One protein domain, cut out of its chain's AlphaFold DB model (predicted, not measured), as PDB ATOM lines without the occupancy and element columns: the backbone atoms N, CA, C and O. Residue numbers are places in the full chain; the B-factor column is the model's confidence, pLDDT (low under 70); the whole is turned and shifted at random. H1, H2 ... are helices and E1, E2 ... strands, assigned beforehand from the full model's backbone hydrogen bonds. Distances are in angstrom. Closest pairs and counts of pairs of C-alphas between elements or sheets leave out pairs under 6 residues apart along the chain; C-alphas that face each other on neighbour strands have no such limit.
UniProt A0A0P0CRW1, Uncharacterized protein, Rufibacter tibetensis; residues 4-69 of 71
ATOM      1  N   LYS A   4      24.211 -48.164  50.812       92.31
ATOM      2  CA  LYS A   4      23.047 -47.968  51.678       92.31
ATOM      3  C   LYS A   4      23.325 -46.831  52.646       92.31
ATOM      4  O   LYS A   4      24.292 -46.889  53.398       92.31
ATOM      5  N   THR A   5      22.458 -45.828  52.636       94.00
ATOM      6  CA  THR A   5      22.505 -44.702  53.572       94.00
ATOM      7  C   THR A   5      21.385 -44.862  54.587       94.00
ATOM      8  O   THR A   5      20.259 -45.188  54.212       94.00
ATOM      9  N   ILE A   6      21.678 -44.641  55.869       92.94
ATOM     10  CA  ILE A   6      20.722 -44.793  56.971       92.94
ATOM     11  C   ILE A   6      20.704 -43.502  57.792       92.94
ATOM     12  O   ILE A   6      21.755 -42.975  58.151       92.94
ATOM     13  N   ARG A   7      19.505 -43.006  58.110       93.88
ATOM     14  CA  ARG A   7      19.273 -41.864  59.000       93.88
ATOM     15  C   ARG A   7      18.277 -42.241  60.094       93.88
ATOM     16  O   ARG A   7      17.116 -42.527  59.804       93.88
ATOM     17  N   GLN A   8      18.724 -42.174  61.345       94.44
ATOM     18  CA  GLN A   8      17.913 -42.398  62.544       94.44
ATOM     19  C   GLN A   8      17.452 -41.048  63.131       94.44
ATOM     20  O   GLN A   8      18.217 -40.085  63.171       94.44
ATOM     21  N   THR A   9      16.201 -40.934  63.567       93.06
ATOM     22  CA  THR A   9      15.657 -39.781  64.304       93.06
ATOM     23  C   THR A   9      14.638 -40.292  65.319       93.06
ATOM     24  O   THR A   9      13.516 -40.634  64.948       93.06
ATOM     25  N   GLY A  10      15.046 -40.384  66.588       93.19
ATOM     26  CA  GLY A  10      14.298 -41.141  67.596       93.19
ATOM     27  C   GLY A  10      14.120 -42.599  67.161       93.19
ATOM     28  O   GLY A  10      15.051 -43.214  66.630       93.19
ATOM     29  N   ASP A  11      12.898 -43.111  67.284       93.06
ATOM     30  CA  ASP A  11      12.540 -44.472  66.856       93.06
ATOM     31  C   ASP A  11      12.363 -44.604  65.337       93.06
ATOM     32  O   ASP A  11      12.194 -45.702  64.807       93.06
ATOM     33  N   ARG A  12      12.401 -43.484  64.605       93.12
ATOM     34  CA  ARG A  12      12.248 -43.477  63.154       93.12
ATOM     35  C   ARG A  12      13.590 -43.709  62.470       93.12
ATOM     36  O   ARG A  12      14.509 -42.902  62.597       93.12
ATOM     37  N   GLN A  13      13.671 -44.738  61.640       97.06
ATOM     38  CA  GLN A  13      14.791 -45.001  60.746       97.06
ATOM     39  C   GLN A  13      14.349 -44.826  59.293       97.06
ATOM     40  O   GLN A  13      13.400 -45.458  58.843       97.06
ATOM     41  N   ASN A  14      15.053 -43.995  58.533       96.88
ATOM     42  CA  ASN A  14      14.894 -43.913  57.084       96.88
ATOM     43  C   ASN A  14      16.158 -44.495  56.452       96.88
ATOM     44  O   ASN A  14      17.265 -44.143  56.864       96.88
ATOM     45  N   ALA A  15      16.011 -45.372  55.469       97.31
ATOM     46  CA  ALA A  15      17.138 -45.908  54.722       97.31
ATOM     47  C   ALA A  15      16.906 -45.757  53.222       97.31
ATOM     48  O   ALA A  15      15.771 -45.824  52.755       97.31
ATOM     49  N   VAL A  16      17.987 -45.569  52.473       97.50
ATOM     50  CA  VAL A  16      17.964 -45.530  51.010       97.50
ATOM     51  C   VAL A  16      19.036 -46.470  50.492       97.50
ATOM     52  O   VAL A  16      20.200 -46.365  50.877       97.50
ATOM     53  N   GLU A  17      18.638 -47.401  49.637       97.69
ATOM     54  CA  GLU A  17      19.540 -48.259  48.881       97.69
ATOM     55  C   GLU A  17      19.723 -47.689  47.479       97.69
ATOM     56  O   GLU A  17      18.752 -47.451  46.765       97.69
ATOM     57  N   LEU A  18      20.981 -47.481  47.104       96.94
ATOM     58  CA  LEU A  18      21.421 -46.853  45.866       96.94
ATOM     59  C   LEU A  18      22.110 -47.903  44.993       96.94
ATOM     60  O   LEU A  18      23.112 -48.516  45.388       96.94
ATOM     61  N   LYS A  19      21.571 -48.115  43.795       96.56
ATOM     62  CA  LYS A  19      22.065 -49.070  42.799       96.56
ATOM     63  C   LYS A  19      22.092 -48.428  41.409       96.56
ATOM     64  O   LYS A  19      21.733 -47.267  41.216       96.56
ATOM     65  N   GLY A  20      22.575 -49.197  40.433       94.62
ATOM     66  CA  GLY A  20      22.546 -48.795  39.027       94.62
ATOM     67  C   GLY A  20      23.393 -47.558  38.732       94.62
ATOM     68  O   GLY A  20      22.956 -46.696  37.984       94.62
ATOM     69  N   TYR A  21      24.576 -47.431  39.336       94.62
ATOM     70  CA  TYR A  21      25.447 -46.284  39.080       94.62
ATOM     71  C   TYR A  21      25.827 -46.194  37.596       94.62
ATOM     72  O   TYR A  21      26.358 -47.146  37.024       94.62
ATOM     73  N   LYS A  22      25.576 -45.036  36.980       93.38
ATOM     74  CA  LYS A  22      25.932 -44.726  35.590       93.38
ATOM     75  C   LYS A  22      26.753 -43.447  35.528       93.38
ATOM     76  O   LYS A  22      26.471 -42.494  36.253       93.38
ATOM     77  N   ASN A  23      27.739 -43.419  34.635       92.44
ATOM     78  CA  ASN A  23      28.439 -42.188  34.289       92.44
ATOM     79  C   ASN A  23      27.663 -41.459  33.184       92.44
ATOM     80  O   ASN A  23      27.468 -42.002  32.097       92.44
ATOM     81  N   VAL A  24      27.218 -40.232  33.453       90.06
ATOM     82  CA  VAL A  24      26.539 -39.373  32.480       90.06
ATOM     83  C   VAL A  24      27.294 -38.053  32.395       90.06
ATOM     84  O   VAL A  24      27.277 -37.244  33.324       90.06
ATOM     85  N   LYS A  25      27.975 -37.833  31.263       88.56
ATOM     86  CA  LYS A  25      28.803 -36.640  31.008       88.56
ATOM     87  C   LYS A  25      29.816 -36.352  32.133       88.56
ATOM     88  O   LYS A  25      29.964 -35.208  32.550       88.56
ATOM     89  N   GLY A  26      30.482 -37.386  32.645       90.69
ATOM     90  CA  GLY A  26      31.480 -37.257  33.711       90.69
ATOM     91  C   GLY A  26      30.915 -37.315  35.132       90.69
ATOM     92  O   GLY A  26      31.695 -37.398  36.074       90.69
ATOM     93  N   ASN A  27      29.590 -37.347  35.309       89.62
ATOM     94  CA  ASN A  27      28.951 -37.427  36.624       89.62
ATOM     95  C   ASN A  27      28.510 -38.862  36.922       89.62
ATOM     96  O   ASN A  27      27.801 -39.465  36.118       89.62
ATOM     97  N   TRP A  28      28.895 -39.400  38.080       92.56
ATOM     98  CA  TRP A  28      28.415 -40.697  38.559       92.56
ATOM     99  C   TRP A  28      27.106 -40.541  39.323       92.56
ATOM    100  O   TRP A  28      27.039 -39.808  40.305       92.56
ATOM    101  N   ILE A  29      26.065 -41.236  38.869       93.38
ATOM    102  CA  ILE A  29      24.698 -41.070  39.372       93.38
ATOM    103  C   ILE A  29      24.098 -42.449  39.614       93.38
ATOM    104  O   ILE A  29      24.160 -43.301  38.728       93.38
ATOM    105  N   ALA A  30      23.502 -42.671  40.785       95.75
ATOM    106  CA  ALA A  30      22.683 -43.852  41.042       95.75
ATOM    107  C   ALA A  30      21.330 -43.702  40.330       95.75
ATOM    108  O   ALA A  30      20.672 -42.676  40.486       95.75
ATOM    109  N   THR A  31      20.917 -44.701  39.550       96.50
ATOM    110  CA  THR A  31      19.675 -44.627  38.756       96.50
ATOM    111  C   THR A  31      18.553 -45.509  39.277       96.50
ATOM    112  O   THR A  31      17.493 -45.555  38.663       96.50
ATOM    113  N   ASP A  32      18.796 -46.250  40.351       97.69
ATOM    114  CA  ASP A  32      17.850 -47.181  40.958       97.69
ATOM    115  C   ASP A  32      17.914 -47.003  42.476       97.69
ATOM    116  O   ASP A  32      18.936 -47.308  43.106       97.69
ATOM    117  N   LEU A  33      16.861 -46.407  43.035       98.06
ATOM    118  CA  LEU A  33      16.775 -45.999  44.431       98.06
ATOM    119  C   LEU A  33      15.609 -46.708  45.106       98.06
ATOM    120  O   LEU A  33      14.464 -46.591  44.679       98.06
ATOM    121  N   THR A  34      15.881 -47.402  46.209       98.31
ATOM    122  CA  THR A  34      14.833 -47.977  47.065       98.31
ATOM    123  C   THR A  34      14.849 -47.324  48.437       98.31
ATOM    124  O   THR A  34      15.860 -47.373  49.136       98.31
ATOM    125  N   PHE A  35      13.720 -46.750  48.842       97.88
ATOM    126  CA  PHE A  35      13.551 -46.095  50.133       97.88
ATOM    127  C   PHE A  35      12.830 -47.013  51.109       97.88
ATOM    128  O   PHE A  35      11.885 -47.720  50.749       97.88
ATOM    129  N   TYR A  36      13.256 -46.947  52.363       98.19
ATOM    130  CA  TYR A  36      12.692 -47.700  53.466       98.19
ATOM    131  C   TYR A  36      12.403 -46.771  54.643       98.19
ATOM    132  O   TYR A  36      13.212 -45.904  54.979       98.19
ATOM    133  N   LEU A  37      11.280 -47.010  55.310       97.56
ATOM    134  CA  LEU A  37      10.919 -46.425  56.593       97.56
ATOM    135  C   LEU A  37      10.764 -47.559  57.603       97.56
ATOM    136  O   LEU A  37       9.938 -48.447  57.413       97.56
ATOM    137  N   ASN A  38      11.565 -47.534  58.665       96.44
ATOM    138  CA  ASN A  38      11.602 -48.556  59.712       96.44
ATOM    139  C   ASN A  38      11.733 -49.980  59.136       96.44
ATOM    140  O   ASN A  38      11.045 -50.901  59.560       96.44
ATOM    141  N   GLY A  39      12.586 -50.145  58.117       95.44
ATOM    142  CA  GLY A  39      12.811 -51.422  57.428       95.44
ATOM    143  C   GLY A  39      11.775 -51.778  56.354       95.44
ATOM    144  O   GLY A  39      12.052 -52.629  55.511       95.44
ATOM    145  N   THR A  40      10.632 -51.096  56.305       97.31
ATOM    146  CA  THR A  40       9.588 -51.333  55.299       97.31
ATOM    147  C   THR A  40       9.841 -50.499  54.052       97.31
ATOM    148  O   THR A  40      10.021 -49.286  54.150       97.31
ATOM    149  N   LYS A  41       9.827 -51.126  52.869       97.38
ATOM    150  CA  LYS A  41       9.953 -50.416  51.587       97.38
ATOM    151  C   LYS A  41       8.783 -49.451  51.405       97.38
ATOM    152  O   LYS A  41       7.633 -49.879  51.436       97.38
ATOM    153  N   THR A  42       9.073 -48.179  51.162       97.62
ATOM    154  CA  THR A  42       8.052 -47.140  50.960       97.62
ATOM    155  C   THR A  42       7.985 -46.638  49.527       97.62
ATOM    156  O   THR A  42       6.902 -46.311  49.054       97.62
ATOM    157  N   LEU A  43       9.120 -46.583  48.828       97.38
ATOM    158  CA  LEU A  43       9.211 -46.040  47.475       97.38
ATOM    159  C   LEU A  43      10.329 -46.738  46.698       97.38
ATOM    160  O   LEU A  43      11.349 -47.132  47.268       97.38
ATOM    161  N   HIS A  44      10.130 -46.890  45.393       97.81
ATOM    162  CA  HIS A  44      11.150 -47.352  44.459       97.81
ATOM    163  C   HIS A  44      11.151 -46.429  43.242       97.81
ATOM    164  O   HIS A  44      10.116 -46.262  42.601       97.81
ATOM    165  N   GLU A  45      12.295 -45.810  42.963       97.50
ATOM    166  CA  GLU A  45      12.477 -44.860  41.867       97.50
ATOM    167  C   GLU A  45      13.519 -45.397  40.886       97.50
ATOM    168  O   GLU A  45      14.608 -45.826  41.281       97.50
ATOM    169  N   VAL A  46      13.188 -45.344  39.594       96.81
ATOM    170  CA  VAL A  46      14.099 -45.709  38.507       96.81
ATOM    171  C   VAL A  46      14.205 -44.540  37.542       96.81
ATOM    172  O   VAL A  46      13.219 -44.128  36.932       96.81
ATOM    173  N   TYR A  47      15.421 -44.028  37.378       94.06
ATOM    174  CA  TYR A  47      15.708 -42.882  36.526       94.06
ATOM    175  C   TYR A  47      16.334 -43.314  35.200       94.06
ATOM    176  O   TYR A  47      17.261 -44.125  35.141       94.06
ATOM    177  N   TYR A  48      15.851 -42.727  34.110       92.50
ATOM    178  CA  TYR A  48      16.326 -42.977  32.753       92.50
ATOM    179  C   TYR A  48      16.333 -41.673  31.944       92.50
ATOM    180  O   TYR A  48      15.832 -40.650  32.396       92.50
ATOM    181  N   ASN A  49      16.970 -41.684  30.767       91.44
ATOM    182  CA  ASN A  49      17.069 -40.526  29.861       91.44
ATOM    183  C   ASN A  49      17.625 -39.230  30.487       91.44
ATOM    184  O   ASN A  49      17.340 -38.131  30.012       91.44
ATOM    185  N   MET A  50      18.463 -39.350  31.520       89.88
ATOM    186  CA  MET A  50      19.042 -38.199  32.216       89.88
ATOM    187  C   MET A  50      19.942 -37.366  31.299       89.88
ATOM    188  O   MET A  50      20.756 -37.891  30.533       89.88
ATOM    189  N   ARG A  51      19.838 -36.041  31.425       87.31
ATOM    190  CA  ARG A  51      20.653 -35.065  30.696       87.31
ATOM    191  C   ARG A  51      21.206 -34.031  31.670       87.31
ATOM    192  O   ARG A  51      20.507 -33.597  32.572       87.31
ATOM    193  N   PHE A  52      22.439 -33.596  31.421       88.19
ATOM    194  CA  PHE A  52      23.072 -32.468  32.115       88.19
ATOM    195  C   PHE A  52      23.245 -31.325  31.110       88.19
ATOM    196  O   PHE A  52      24.249 -31.303  30.379       88.19
ATOM    197  N   PRO A  53      22.226 -30.467  30.929       88.25
ATOM    198  CA  PRO A  53      22.370 -29.241  30.156       88.25
ATOM    199  C   PRO A  53      23.173 -28.209  30.965       88.25
ATOM    200  O   PRO A  53      23.165 -28.232  32.191       88.25
ATOM    201  N   LYS A  54      23.893 -27.310  30.280       89.75
ATOM    202  CA  LYS A  54      24.662 -26.242  30.951       89.75
ATOM    203  C   LYS A  54      23.757 -25.168  31.561       89.75
ATOM    204  O   LYS A  54      24.144 -24.523  32.525       89.75
ATOM    205  N   THR A  55      22.576 -24.980  30.983       92.81
ATOM    206  CA  THR A  55      21.550 -24.038  31.425       92.81
ATOM    207  C   THR A  55      20.189 -24.718  31.361       92.81
ATOM    208  O   THR A  55      19.963 -25.601  30.534       92.81
ATOM    209  N   LEU A  56      19.286 -24.312  32.248       88.75
ATOM    210  CA  LEU A  56      17.875 -24.680  32.201       88.75
ATOM    211  C   LEU A  56      17.062 -23.422  31.861       88.75
ATOM    212  O   LEU A  56      17.461 -22.336  32.294       88.75
ATOM    213  N   PRO A  57      15.965 -23.538  31.093       89.00
ATOM    214  CA  PRO A  57      15.060 -22.416  30.862       89.00
ATOM    215  C   PRO A  57      14.567 -21.846  32.194       89.00
ATOM    216  O   PRO A  57      14.147 -22.604  33.074       89.00
ATOM    217  N   SER A  58      14.650 -20.527  32.371       90.25
ATOM    218  CA  SER A  58      14.315 -19.885  33.648       90.25
ATOM    219  C   SER A  58      12.828 -20.009  33.975       90.25
ATOM    220  O   SER A  58      12.468 -20.078  35.151       90.25
ATOM    221  N   GLU A  59      11.965 -20.116  32.959       91.38
ATOM    222  CA  GLU A  59      10.530 -20.288  33.152       91.38
ATOM    223  C   GLU A  59      10.170 -21.572  33.912       91.38
ATOM    224  O   GLU A  59       9.185 -21.556  34.648       91.38
ATOM    225  N   LEU A  60      10.983 -22.638  33.841       88.62
ATOM    226  CA  LEU A  60      10.745 -23.892  34.578       88.62
ATOM    227  C   LEU A  60      10.675 -23.691  36.097       88.62
ATOM    228  O   LEU A  60      10.074 -24.501  36.800       88.62
ATOM    229  N   PHE A  61      11.286 -22.620  36.600       90.25
ATOM    230  CA  PHE A  61      11.328 -22.288  38.022       90.25
ATOM    231  C   PHE A  61      10.235 -21.295  38.437       90.25
ATOM    232  O   PHE A  61      10.231 -20.809  39.566       90.25
ATOM    233  N   THR A  62       9.302 -20.983  37.536       92.44
ATOM    234  CA  THR A  62       8.122 -20.160  37.823       92.44
ATOM    235  C   THR A  62       6.888 -21.040  37.994       92.44
ATOM    236  O   THR A  62       6.793 -22.110  37.398       92.44
ATOM    237  N   VAL A  63       5.897 -20.574  38.761       90.19
ATOM    238  CA  VAL A  63       4.618 -21.296  38.926       90.19
ATOM    239  C   VAL A  63       3.944 -21.544  37.572       90.19
ATOM    240  O   VAL A  63       3.501 -22.656  37.295       90.19
ATOM    241  N   ALA A  64       3.915 -20.521  36.712       90.56
ATOM    242  CA  ALA A  64       3.320 -20.617  35.381       90.56
ATOM    243  C   ALA A  64       4.065 -21.622  34.487       90.56
ATOM    244  O   ALA A  64       3.440 -22.460  33.838       90.56
ATOM    245  N   GLY A  65       5.400 -21.584  34.479       88.31
ATOM    246  CA  GLY A  65       6.193 -22.512  33.677       88.31
ATOM    247  C   GLY A  65       6.155 -23.949  34.195       88.31
ATOM    248  O   GLY A  65       6.161 -24.869  33.384       88.31
ATOM    249  N   PHE A  66       6.011 -24.169  35.508       86.31
ATOM    250  CA  PHE A  66       5.801 -25.511  36.063       86.31
ATOM    251  C   PHE A  66       4.504 -26.148  35.544       86.31
ATOM    252  O   PHE A  66       4.504 -27.318  35.170       86.31
ATOM    253  N   GLN A  67       3.411 -25.376  35.464       84.62
ATOM    254  CA  GLN A  67       2.142 -25.850  34.895       84.62
ATOM    255  C   GLN A  67       2.236 -26.144  33.389       84.62
ATOM    256  O   GLN A  67       1.539 -27.029  32.896       84.62
ATOM    257  N   ALA A  68       3.081 -25.412  32.661       85.56
ATOM    258  CA  ALA A  68       3.265 -25.572  31.220       85.56
ATOM    259  C   ALA A  68       4.295 -26.656  30.835       85.56
ATOM    260  O   ALA A  68       4.350 -27.067  29.671       85.56
ATOM    261  N   ALA A  69       5.122 -27.111  31.780       81.62
ATOM    262  CA  ALA A  69       6.177 -28.083  31.530       81.62
ATOM    263  C   ALA A  69       5.614 -29.460  31.129       81.62
ATOM    264  O   ALA A  69       4.613 -29.932  31.669       81.62
TER     265      ALA A  69
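AT A GLANCE: This is residues 4 to 69 of the 71 residues of an uncharacterized protein of Rufibacter tibetensis (UniProt A0A0P0CRW1). A twisted sheet of four antiparallel strands, with no helix over either face, is joined by a long arm of unnamed chain to a small head of two short helices, H1 and H2, set away from the sheet. The sheet is a meander, each strand the antiparallel neighbour of the one before; its long inner hairpin of E2 and E3 bends and runs on past the shorter E1 and E4. The printed part has 66 residues, with four named strands and then two named helices, in the order E1 E2 E3 E4 H1 H2; the sheet's order is E1 - E2 - E3 - E4, and the class is mixed, helices and strands. It is only just loose, close to extended, with a radius of gyration of the C-alphas of 16.2 A, and only just flat, with spans of 42 by 30 by 17 A.

IN THESE COORDINATES: E1, residues 4 to 9, begins at C-alpha 4 (23.047, -47.968, 51.678) and is 16.8 A long from first to last C-alpha. E2, residues 12 to 24, is the longest strand, 34.1 A, and bends by 60 degrees at residue 20. E3, residues 27 to 37, is 28.4 A long and bends by 59 degrees at residue 32. E4, residues 40 to 46, is 18.3 A long and ends at C-alpha 46 (14.099, -45.709, 38.507). H1, residues 58 to 61, is 5.8 A long. H2, residues 63 to 68, is 8.9 A long and ends at C-alpha 68 (3.265, -25.572, 31.220).

HOW THE PARTS SIT: E1, an edge strand, forms a hairpin with E2, antiparallel at 152 degrees; N 7 and O 14 are 2.8 A apart, within hydrogen-bond range. E2 and E3, the inner strands, form a hairpin at 156 degrees, with N 17 and O 34 at 2.8 A and N 24 and O 27 at 2.8 A, both within hydrogen-bond range. E3 and E4, the other edge strand, form a hairpin at 154 degrees, with N 35 and O 43 within hydrogen-bond range at 2.9 A. E1 and E4 are apart. H1 and H2 only just touch, and only at the corner by their link, with 3 pairs of C-alphas within 8 A; the closest C-alphas are those of Glu 59 and Gly 65, 4.9 A apart. Neither helix is on the sheet: each has 0 pairs of C-alphas within 10 A of it. In H2 every O i to N i+4 pair is within hydrogen-bond range; H1 is too short for such a pair.

THE WHOLE: The two C-alphas farthest apart are those of Asp 11 and Pro 57, at 42.3 A. The link from E4 to H1, 11 residues, is long; the other links are tight. The printed part has no cut. Its mean pLDDT is 93.1, and no printed residue of this model is under 70.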